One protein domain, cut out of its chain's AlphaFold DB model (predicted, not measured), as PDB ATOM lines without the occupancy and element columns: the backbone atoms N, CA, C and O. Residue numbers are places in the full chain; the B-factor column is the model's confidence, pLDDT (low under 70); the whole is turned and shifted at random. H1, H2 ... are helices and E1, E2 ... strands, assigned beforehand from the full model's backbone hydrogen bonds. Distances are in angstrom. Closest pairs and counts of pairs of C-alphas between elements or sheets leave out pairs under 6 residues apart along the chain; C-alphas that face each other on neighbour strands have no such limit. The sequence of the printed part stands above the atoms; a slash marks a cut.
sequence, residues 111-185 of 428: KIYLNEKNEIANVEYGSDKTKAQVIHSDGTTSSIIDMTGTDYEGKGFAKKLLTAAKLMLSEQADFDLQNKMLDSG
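What this domain is: This is residues 111 to 185 of the 428 residues of an uncharacterized protein of Treponema succinifaciens (strain ATCC 33096 / DSM 2489 / 6091) (UniProt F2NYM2). A small twisted sheet of three strands has two helices over one face: H2 slants over the edge strand E2, and H1, nearly at right angles to H2, packs mostly near E3. A long loop, residues 136 to 155, folds back along the E3 edge and then swings out beyond H1, and the two ends of the long axis lie in this loop. The printed part has 75 residues, with three named strands and two named helices in the order E1, E2, E3, H1, H2; the sheet runs E2, E1, E3 and is mixed, and the class is mixed, helices and strands. It is compact, with a radius of gyration of the C-alphas of 11.5 A, and spans 34 by 24 by 24 A.

Where its parts are: E1 is residues 111 to 114, from C-alpha 111 at (83.100, 243.539, 208.869). E2 is residues 120 to 124, 11.3 A long. E3, residues 128 to 135, is 16.8 A from first to last C-alpha and bends by 69 degrees at residue 131. H1 is residues 156 to 164, 12.0 A long, from C-alpha 156 at (89.250, 233.104, 220.738). H2 is residues 171 to 183, 18.5 A long, to C-alpha 183 at (75.497, 231.633, 208.503).

How they stand to each other: The sheet is only just strongly twisted, its C-alphas up to 4.2 A off the best plane. E1 and E2 form an antiparallel hairpin, with N 111 and O 124 2.8 A apart, within hydrogen-bond range. The inner strand E1 is parallel to E3, with N 112 and O 133 2.9 A apart, within range. E2 and E3 are apart. Residues 131 to 132 of E3 also pair antiparallel with residues 145 to 146. H1 and H2 are on the same face of the sheet. H2 is over E2 at a height of 9.0 A over the sheet, slantwise at 39 degrees on the local plane; the closest C-alphas are those of Asn 122 and Lys 180, 5.6 A. H1, at a height of 8.4 A, is only just over E1, with 3 C-alphas, and runs only just across it, at 61 degrees on the local plane; its closest C-alpha to E3 is that of Leu 161, 7.1 A from that of Ala 132. H1 and H2 touch, through residues 173 to 178 of H2 alone, the closest C-alphas being those of Lys 159 and Asp 174, 5.9 A; their lines are only just about perpendicular, at 72 degrees. In H1 and H2 every O i to N i+4 pair is within hydrogen-bond range.

The domain as a whole: The C-alphas farthest apart are those of Asp 138 and Glu 153, 34.3 A. The printed part has no cut. The link from E3 to H1, 20 residues, is long; E1 to E2 and E2 to E3 are tight, and H1 to H2 is short. The mean pLDDT of the printed part is 72.4, and it is under 70 at residue 118 and residues 137 to 142, 148 to 156 and 183 to 184.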
ATOM      1  N   LYS A 111      84.151 242.545 208.636       82.69
ATOM      2  CA  LYS A 111      83.100 243.539 208.869       82.69
ATOM      3  C   LYS A 111      82.094 243.002 209.860       82.69
ATOM      4  O   LYS A 111      81.593 241.893 209.702       82.69
ATOM      5  N   ILE A 112      81.782 243.800 210.867       82.56
ATOM      6  CA  ILE A 112      80.762 243.483 211.860       82.56
ATOM      7  C   ILE A 112      79.621 244.462 211.652       82.56
ATOM      8  O   ILE A 112      79.799 245.661 211.845       82.56
ATOM      9  N   TYR A 113      78.464 243.949 211.256       81.62
ATOM     10  CA  TYR A 113      77.277 244.759 211.019       81.62
ATOM     11  C   TYR A 113      76.471 244.852 212.300       81.62
ATOM     12  O   TYR A 113      76.149 243.822 212.900       81.62
ATOM     13  N   LEU A 114      76.120 246.070 212.692       75.56
ATOM     14  CA  LEU A 114      75.263 246.337 213.835       75.56
ATOM     15  C   LEU A 114      73.857 246.733 213.381       75.56
ATOM     16  O   LEU A 114      73.687 247.413 212.373       75.56
ATOM     17  N   ASN A 115      72.845 246.315 214.138       76.25
ATOM     18  CA  ASN A 115      71.477 246.794 213.969       76.25
ATOM     19  C   ASN A 115      71.281 248.167 214.649       76.25
ATOM     20  O   ASN A 115      72.197 248.731 215.249       76.25
ATOM     21  N   GLU A 116      70.069 248.714 214.577       73.62
ATOM     22  CA  GLU A 116      69.685 249.995 215.202       73.62
ATOM     23  C   GLU A 116      69.876 250.024 216.730       73.62
ATOM     24  O   GLU A 116      69.966 251.090 217.334       73.62
ATOM     25  N   LYS A 117      69.978 248.853 217.370       76.44
ATOM     26  CA  LYS A 117      70.210 248.695 218.813       76.44
ATOM     27  C   LYS A 117      71.687 248.494 219.167       76.44
ATOM     28  O   LYS A 117      71.994 248.206 220.321       76.44
ATOM     29  N   ASN A 118      72.597 248.652 218.204       66.06
ATOM     30  CA  ASN A 118      74.024 248.339 218.335       66.06
ATOM     31  C   ASN A 118      74.315 246.863 218.675       66.06
ATOM     32  O   ASN A 118      75.352 246.541 219.255       66.06
ATOM     33  N   GLU A 119      73.416 245.952 218.306       78.81
ATOM     34  CA  GLU A 119      73.608 244.505 218.430       78.81
ATOM     35  C   GLU A 119      74.116 243.928 217.105       78.81
ATOM     36  O   GLU A 119      73.858 244.480 216.037       78.81
ATOM     37  N   ILE A 120      74.804 242.787 217.150       78.56
ATOM     38  CA  ILE A 120      75.396 242.164 215.958       78.56
ATOM     39  C   ILE A 120      74.296 241.606 215.055       78.56
ATOM     40  O   ILE A 120      73.655 240.600 215.361       78.56
ATOM     41  N   ALA A 121      74.116 242.236 213.902       77.94
ATOM     42  CA  ALA A 121      73.187 241.805 212.870       77.94
ATOM     43  C   ALA A 121      73.810 240.744 211.954       77.94
ATOM     44  O   ALA A 121      73.152 239.754 211.615       77.94
ATOM     45  N   ASN A 122      75.071 240.948 211.563       78.38
ATOM     46  CA  ASN A 122      75.789 240.083 210.632       78.38
ATOM     47  C   ASN A 122      77.313 240.217 210.778       78.38
ATOM     48  O   ASN A 122      77.809 241.158 211.399       78.38
ATOM     49  N   VAL A 123      78.060 239.302 210.165       81.06
ATOM     50  CA  VAL A 123      79.517 239.376 210.042       81.06
ATOM     51  C   VAL A 123      79.937 238.979 208.633       81.06
ATOM     52  O   VAL A 123      79.561 237.925 208.143       81.06
ATOM     53  N   GLU A 124      80.738 239.804 207.974       78.56
ATOM     54  CA  GLU A 124      81.354 239.461 206.693       78.56
ATOM     55  C   GLU A 124      82.850 239.253 206.914       78.56
ATOM     56  O   GLU A 124      83.506 240.009 207.634       78.56
ATOM     57  N   TYR A 125      83.401 238.196 206.327       73.44
ATOM     58  CA  TYR A 125      84.816 237.898 206.488       73.44
ATOM     59  C   TYR A 125      85.685 238.826 205.635       73.44
ATOM     60  O   TYR A 125      85.329 239.184 204.514       73.44
ATOM     61  N   GLY A 126      86.872 239.145 206.145       73.12
ATOM     62  CA  GLY A 126      87.948 239.777 205.386       73.12
ATOM     63  C   GLY A 126      89.105 238.808 205.157       73.12
ATOM     64  O   GLY A 126      89.274 237.840 205.900       73.12
ATOM     65  N   SER A 127      89.935 239.056 204.142       70.81
ATOM     66  CA  SER A 127      91.136 238.238 203.904       70.81
ATOM     67  C   SER A 127      92.228 238.403 204.977       70.81
ATOM     68  O   SER A 127      93.071 237.525 205.130       70.81
ATOM     69  N   ASP A 128      92.239 239.511 205.716       77.12
ATOM     70  CA  ASP A 128      93.182 239.818 206.790       77.12
ATOM     71  C   ASP A 128      92.543 239.530 208.154       77.12
ATOM     72  O   ASP A 128      91.819 240.348 208.725       77.12
ATOM     73  N   LYS A 129      92.849 238.349 208.704       72.06
ATOM     74  CA  LYS A 129      92.384 237.885 210.023       72.06
ATOM     75  C   LYS A 129      92.864 238.726 211.208       72.06
ATOM     76  O   LYS A 129      92.545 238.379 212.342       72.06
ATOM     77  N   THR A 130      93.650 239.774 210.976       76.69
ATOM     78  CA  THR A 130      94.131 240.687 212.018       76.69
ATOM     79  C   THR A 130      93.408 242.027 212.013       76.69
ATOM     80  O   THR A 130      93.683 242.849 212.877       76.69
ATOM     81  N   LYS A 131      92.457 242.253 211.098       80.00
ATOM     82  CA  LYS A 131      91.770 243.542 210.965       80.00
ATOM     83  C   LYS A 131      90.265 243.387 210.931       80.00
ATOM     84  O   LYS A 131      89.745 242.535 210.211       80.00
ATOM     85  N   ALA A 132      89.574 244.260 211.655       81.81
ATOM     86  CA  ALA A 132      88.121 244.349 211.646       81.81
ATOM     87  C   ALA A 132      87.626 245.797 211.498       81.81
ATOM     88  O   ALA A 132      88.349 246.746 211.786       81.81
ATOM     89  N   GLN A 133      86.389 245.967 211.050       82.94
ATOM     90  CA  GLN A 133      85.697 247.241 210.913       82.94
ATOM     91  C   GLN A 133      84.236 247.049 211.322       82.94
ATOM     92  O   GLN A 133      83.615 246.035 211.000       82.94
ATOM     93  N   VAL A 134      83.685 248.018 212.044       80.00
ATOM     94  CA  VAL A 134      82.274 248.020 212.428       80.00
ATOM     95  C   VAL A 134      81.490 248.818 211.395       80.00
ATOM     96  O   VAL A 134      81.920 249.896 210.984       80.00
ATOM     97  N   ILE A 135      80.355 248.268 210.975       77.94
ATOM     98  CA  ILE A 135      79.395 248.897 210.074       77.94
ATOM     99  C   ILE A 135      78.100 249.068 210.855       77.94
ATOM    100  O   ILE A 135      77.499 248.090 211.298       77.94
ATOM    101  N   HIS A 136      77.695 250.313 211.062       73.94
ATOM    102  CA  HIS A 136      76.467 250.640 211.771       73.94
ATOM    103  C   HIS A 136      75.249 250.480 210.853       73.94
ATOM    104  O   HIS A 136      75.373 250.363 209.632       73.94
ATOM    105  N   SER A 137      74.057 250.447 211.447       67.75
ATOM    106  CA  SER A 137      72.790 250.242 210.728       67.75
ATOM    107  C   SER A 137      72.475 251.344 209.714       67.75
ATOM    108  O   SER A 137      71.806 251.078 208.722       67.75
ATOM    109  N   ASP A 138      73.010 252.545 209.922       67.38
ATOM    110  CA  ASP A 138      72.942 253.688 209.003       67.38
ATOM    111  C   ASP A 138      73.994 253.635 207.872       67.38
ATOM    112  O   ASP A 138      74.111 254.567 207.078       67.38
ATOM    113  N   GLY A 139      74.782 252.556 207.797       60.78
ATOM    114  CA  GLY A 139      75.837 252.360 206.804       60.78
ATOM    115  C   GLY A 139      77.150 253.082 207.119       60.78
ATOM    116  O   GLY A 139      78.109 252.949 206.352       60.78
ATOM    117  N   THR A 140      77.241 253.812 208.236       67.88
ATOM    118  CA  THR A 140      78.500 254.437 208.659       67.88
ATOM    119  C   THR A 140      79.516 253.382 209.091       67.88
ATOM    120  O   THR A 140      79.170 252.314 209.603       67.88
ATOM    121  N   THR A 141      80.801 253.667 208.866       69.31
ATOM    122  CA  THR A 141      81.886 252.724 209.160       69.31
ATOM    123  C   THR A 141      82.849 253.288 210.195       69.31
ATOM    124  O   THR A 141      83.189 254.472 210.171       69.31
ATOM    125  N   SER A 142      83.298 252.438 211.118       67.38
ATOM    126  CA  SER A 142      84.345 252.798 212.074       67.38
ATOM    127  C   SER A 142      85.718 252.859 211.397       67.38
ATOM    128  O   SER A 142      85.910 252.376 210.278       67.38
ATOM    129  N   SER A 143      86.725 253.363 212.113       70.81
ATOM    130  CA  SER A 143      88.117 253.102 211.741       70.81
ATOM    131  C   SER A 143      88.405 251.596 211.729       70.81
ATOM    132  O   SER A 143      87.738 250.816 212.418       70.81
ATOM    133  N   ILE A 144      89.398 251.187 210.935       78.69
ATOM    134  CA  ILE A 144      89.916 249.816 210.952       78.69
ATOM    135  C   ILE A 144      90.572 249.561 212.312       78.69
ATOM    136  O   ILE A 144      91.333 250.388 212.816       78.69
ATOM    137  N   ILE A 145      90.263 248.408 212.889       78.44
ATOM    138  CA  ILE A 145      90.694 247.973 214.210       78.44
ATOM    139  C   ILE A 145      91.679 246.822 214.031       78.44
ATOM    140  O   ILE A 145      91.326 245.790 213.454       78.44
ATOM    141  N   ASP A 146      92.891 246.977 214.560       76.69
ATOM    142  CA  ASP A 146      93.867 245.892 214.626       76.69
ATOM    143  C   ASP A 146      93.527 244.947 215.790       76.69
ATOM    144  O   ASP A 146      93.510 245.323 216.966       76.69
ATOM    145  N   MET A 147      93.261 243.689 215.460       72.25
ATOM    146  CA  MET A 147      93.010 242.617 216.413       72.25
ATOM    147  C   MET A 147      94.349 242.085 216.939       72.25
ATOM    148  O   MET A 147      95.006 241.268 216.294       72.25
ATOM    149  N   THR A 148      94.765 242.545 218.120       63.59
ATOM    150  CA  THR A 148      96.021 242.125 218.768       63.59
ATOM    151  C   THR A 148      95.790 241.071 219.862       63.59
ATOM    152  O   THR A 148      94.745 241.046 220.512       63.59
ATOM    153  N   GLY A 149      96.770 240.176 220.059       57.62
ATOM    154  CA  GLY A 149      96.815 239.195 221.158       57.62
ATOM    155  C   GLY A 149      96.831 237.722 220.720       57.62
ATOM    156  O   GLY A 149      96.071 237.303 219.844       57.62
ATOM    157  N   THR A 150      97.685 236.920 221.359       50.47
ATOM    158  CA  THR A 150      97.667 235.445 221.391       50.47
ATOM    159  C   THR A 150      96.809 235.056 222.598       50.47
ATOM    160  O   THR A 150      97.036 235.558 223.688       50.47
ATOM    161  N   ASP A 151      95.646 234.430 222.442       39.72
ATOM    162  CA  ASP A 151      95.488 233.016 222.813       39.72
ATOM    163  C   ASP A 151      94.005 232.616 222.719       39.72
ATOM    164  O   ASP A 151      93.126 233.465 222.555       39.72
ATOM    165  N   TYR A 152      93.758 231.314 222.869       43.50
ATOM    166  CA  TYR A 152      92.490 230.576 222.863       43.50
ATOM    167  C   TYR A 152      92.106 229.959 221.519       43.50
ATOM    168  O   TYR A 152      91.171 230.356 220.821       43.50
ATOM    169  N   GLU A 153      92.831 228.887 221.219       40.06
ATOM    170  CA  GLU A 153      92.382 227.788 220.379       40.06
ATOM    171  C   GLU A 153      90.934 227.372 220.725       40.06
ATOM    172  O   GLU A 153      90.589 227.182 221.888       40.06
ATOM    173  N   GLY A 154      90.058 227.275 219.723       45.31
ATOM    174  CA  GLY A 154      88.657 226.845 219.858       45.31
ATOM    175  C   GLY A 154      87.623 227.972 219.973       45.31
ATOM    176  O   GLY A 154      86.574 227.909 219.336       45.31
ATOM    177  N   LYS A 155      87.910 229.025 220.761       51.03
ATOM    178  CA  LYS A 155      86.921 230.063 221.160       51.03
ATOM    179  C   LYS A 155      87.388 231.524 221.008       51.03
ATOM    180  O   LYS A 155      86.622 232.443 221.273       51.03
ATOM    181  N   GLY A 156      88.638 231.774 220.613       65.56
ATOM    182  CA  GLY A 156      89.250 233.104 220.738       65.56
ATOM    183  C   GLY A 156      88.874 234.123 219.660       65.56
ATOM    184  O   GLY A 156      88.880 235.317 219.932       65.56
ATOM    185  N   PHE A 157      88.554 233.693 218.439       74.62
ATOM    186  CA  PHE A 157      88.421 234.631 217.317       74.62
ATOM    187  C   PHE A 157      87.177 235.531 217.418       74.62
ATOM    188  O   PHE A 157      87.292 236.746 217.290       74.62
ATOM    189  N   ALA A 158      86.012 234.965 217.736       77.19
ATOM    190  CA  ALA A 158      84.793 235.745 217.949       77.19
ATOM    191  C   ALA A 158      84.924 236.687 219.161       77.19
ATOM    192  O   ALA A 158      84.640 237.875 219.049       77.19
ATOM    193  N   LYS A 159      85.489 236.223 220.282       77.12
ATOM    194  CA  LYS A 159      85.813 237.092 221.429       77.12
ATOM    195  C   LYS A 159      86.778 238.226 221.090       77.12
ATOM    196  O   LYS A 159      86.604 239.332 221.601       77.12
ATOM    197  N   LYS A 160      87.777 237.982 220.234       76.69
ATOM    198  CA  LYS A 160      88.683 239.031 219.739       76.69
ATOM    199  C   LYS A 160      87.921 240.059 218.912       76.69
ATOM    200  O   LYS A 160      88.089 241.247 219.157       76.69
ATOM    201  N   LEU A 161      87.040 239.611 218.018       79.06
ATOM    202  CA  LEU A 161      86.165 240.484 217.232       79.06
ATOM    203  C   LEU A 161      85.239 241.332 218.119       79.06
ATOM    204  O   LEU A 161      85.153 242.541 217.930       79.06
ATOM    205  N   LEU A 162      84.611 240.730 219.133       79.25
ATOM    206  CA  LEU A 162      83.779 241.453 220.100       79.25
ATOM    207  C   LEU A 162      84.579 242.494 220.887       79.25
ATOM    208  O   LEU A 162      84.136 243.632 221.039       79.25
ATOM    209  N   THR A 163      85.766 242.107 221.362       77.69
ATOM    210  CA  THR A 163      86.673 242.998 222.102       77.69
ATOM    211  C   THR A 163      87.083 244.178 221.237       77.69
ATOM    212  O   THR A 163      87.002 245.322 221.676       77.69
ATOM    213  N   ALA A 164      87.485 243.898 219.996       71.25
ATOM    214  CA  ALA A 164      87.868 244.903 219.016       71.25
ATOM    215  C   ALA A 164      86.721 245.891 218.767       71.25
ATOM    216  O   ALA A 164      86.926 247.102 218.828       71.25
ATOM    217  N   ALA A 165      85.500 245.384 218.595       72.38
ATOM    218  CA  ALA A 165      84.301 246.188 218.380       72.38
ATOM    219  C   ALA A 165      83.772 246.895 219.642       72.38
ATOM    220  O   ALA A 165      82.765 247.593 219.564       72.38
ATOM    221  N   LYS A 166      84.431 246.730 220.800       74.69
ATOM    222  CA  LYS A 166      83.995 247.271 222.101       74.69
ATOM    223  C   LYS A 166      82.555 246.874 222.463       74.69
ATOM    224  O   LYS A 166      81.851 247.621 223.139       74.69
ATOM    225  N   LEU A 167      82.124 245.699 222.010       75.00
ATOM    226  CA  LEU A 167      80.812 245.138 222.313       75.00
ATOM    227  C   LEU A 167      80.858 244.351 223.624       75.00
ATOM    228  O   LEU A 167      81.929 244.009 224.130       75.00
ATOM    229  N   MET A 168      79.684 244.052 224.184       74.38
ATOM    230  CA  MET A 168      79.606 243.260 225.410       74.38
ATOM    231  C   MET A 168      80.265 241.888 225.230       74.38
ATOM    232  O   MET A 168      79.859 241.084 224.395       74.38
ATOM    233  N   LEU A 169      81.247 241.604 226.084       73.69
ATOM    234  CA  LEU A 169      81.915 240.309 226.179       73.69
ATOM    235  C   LEU A 169      81.127 239.383 227.104       73.69
ATOM    236  O   LEU A 169      81.544 239.091 228.224       73.69
ATOM    237  N   SER A 170      79.962 238.942 226.638       79.31
ATOM    238  CA  SER A 170      79.185 237.890 227.291       79.31
ATOM    239  C   SER A 170      79.296 236.581 226.513       79.31
ATOM    240  O   SER A 170      79.575 236.575 225.314       79.31
ATOM    241  N   GLU A 171      79.053 235.457 227.184       74.69
ATOM    242  CA  GLU A 171      78.976 234.155 226.507       74.69
ATOM    243  C   GLU A 171      77.874 234.125 225.441       74.69
ATOM    244  O   GLU A 171      78.044 233.507 224.393       74.69
ATOM    245  N   GLN A 172      76.769 234.835 225.681       74.56
ATOM    246  CA  GLN A 172      75.665 234.941 224.734       74.56
ATOM    247  C   GLN A 172      76.070 235.731 223.479       74.56
ATOM    248  O   GLN A 172      75.826 235.263 222.372       74.56
ATOM    249  N   ALA A 173      76.756 236.868 223.629       74.44
ATOM    250  CA  ALA A 173      77.230 237.660 222.492       74.44
ATOM    251  C   ALA A 173      78.307 236.923 221.674       74.44
ATOM    252  O   ALA A 173      78.312 236.991 220.445       74.44
ATOM    253  N   ASP A 174      79.202 236.192 222.350       77.00
ATOM    254  CA  ASP A 174      80.211 235.343 221.704       77.00
ATOM    255  C   ASP A 174      79.556 234.245 220.864       77.00
ATOM    256  O   ASP A 174      79.933 234.013 219.715       77.00
ATOM    257  N   PHE A 175      78.519 233.614 221.407       74.81
ATOM    258  CA  PHE A 175      77.736 232.621 220.693       74.81
ATOM    259  C   PHE A 175      76.986 233.200 219.486       74.81
ATOM    260  O   PHE A 175      77.033 232.619 218.399       74.81
ATOM    261  N   ASP A 176      76.304 234.331 219.665       77.06
ATOM    262  CA  ASP A 176      75.513 234.956 218.605       77.06
ATOM    263  C   ASP A 176      76.401 235.337 217.419       77.06
ATOM    264  O   ASP A 176      76.081 235.001 216.276       77.06
ATOM    265  N   LEU A 177      77.577 235.918 217.684       81.12
ATOM    266  CA  LEU A 177      78.558 236.216 216.644       81.12
ATOM    267  C   LEU A 177      79.040 234.945 215.930       81.12
ATOM    268  O   LEU A 177      79.104 234.921 214.703       81.12
ATOM    269  N   GLN A 178      79.339 233.872 216.664       77.19
ATOM    270  CA  GLN A 178      79.794 232.623 216.048       77.19
ATOM    271  C   GLN A 178      78.719 231.955 215.172       77.19
ATOM    272  O   GLN A 178      79.067 231.345 214.161       77.19
ATOM    273  N   ASN A 179      77.426 232.095 215.488       74.12
ATOM    274  CA  ASN A 179      76.372 231.659 214.565       74.12
ATOM    275  C   ASN A 179      76.330 232.507 213.306       74.12
ATOM    276  O   ASN A 179      76.241 231.951 212.219       74.12
ATOM    277  N   LYS A 180      76.438 233.834 213.432       78.38
ATOM    278  CA  LYS A 180      76.478 234.719 212.261       78.38
ATOM    279  C   LYS A 180      77.662 234.401 211.353       78.38
ATOM    280  O   LYS A 180      77.529 234.456 210.134       78.38
ATOM    281  N   MET A 181      78.796 234.011 211.939       79.31
ATOM    282  CA  MET A 181      79.949 233.521 211.186       79.31
ATOM    283  C   MET A 181      79.604 232.248 210.400       79.31
ATOM    284  O   MET A 181      79.880 232.198 209.203       79.31
ATOM    285  N   LEU A 182      78.961 231.258 211.033       70.75
ATOM    286  CA  LEU A 182      78.484 230.048 210.344       70.75
ATOM    287  C   LEU A 182      77.500 230.366 209.214       70.75
ATOM    288  O   LEU A 182      77.661 229.858 208.104       70.75
ATOM    289  N   ASP A 183      76.513 231.223 209.479       68.81
ATOM    290  CA  ASP A 183      75.497 231.633 208.503       68.81
ATOM    291  C   ASP A 183      76.130 232.353 207.299       68.81
ATOM    292  O   ASP A 183      75.675 232.209 206.167       68.81
ATOM    293  N   SER A 184      77.241 233.057 207.524       69.62
ATOM    294  CA  SER A 184      78.022 233.738 206.481       69.62
ATOM    295  C   SER A 184      78.990 232.811 205.737       69.62
ATOM    296  O   SER A 184      79.855 233.271 204.987       69.62
ATOM    297  N   GLY A 185      78.867 231.496 205.934       70.81
ATOM    298  CA  GLY A 185      79.680 230.494 205.254       70.81
ATOM    299  C   GLY A 185      81.093 230.366 205.814       70.81
ATOM    300  O   GLY A 185      81.995 229.952 205.087       70.81
TER     301      GLY A 185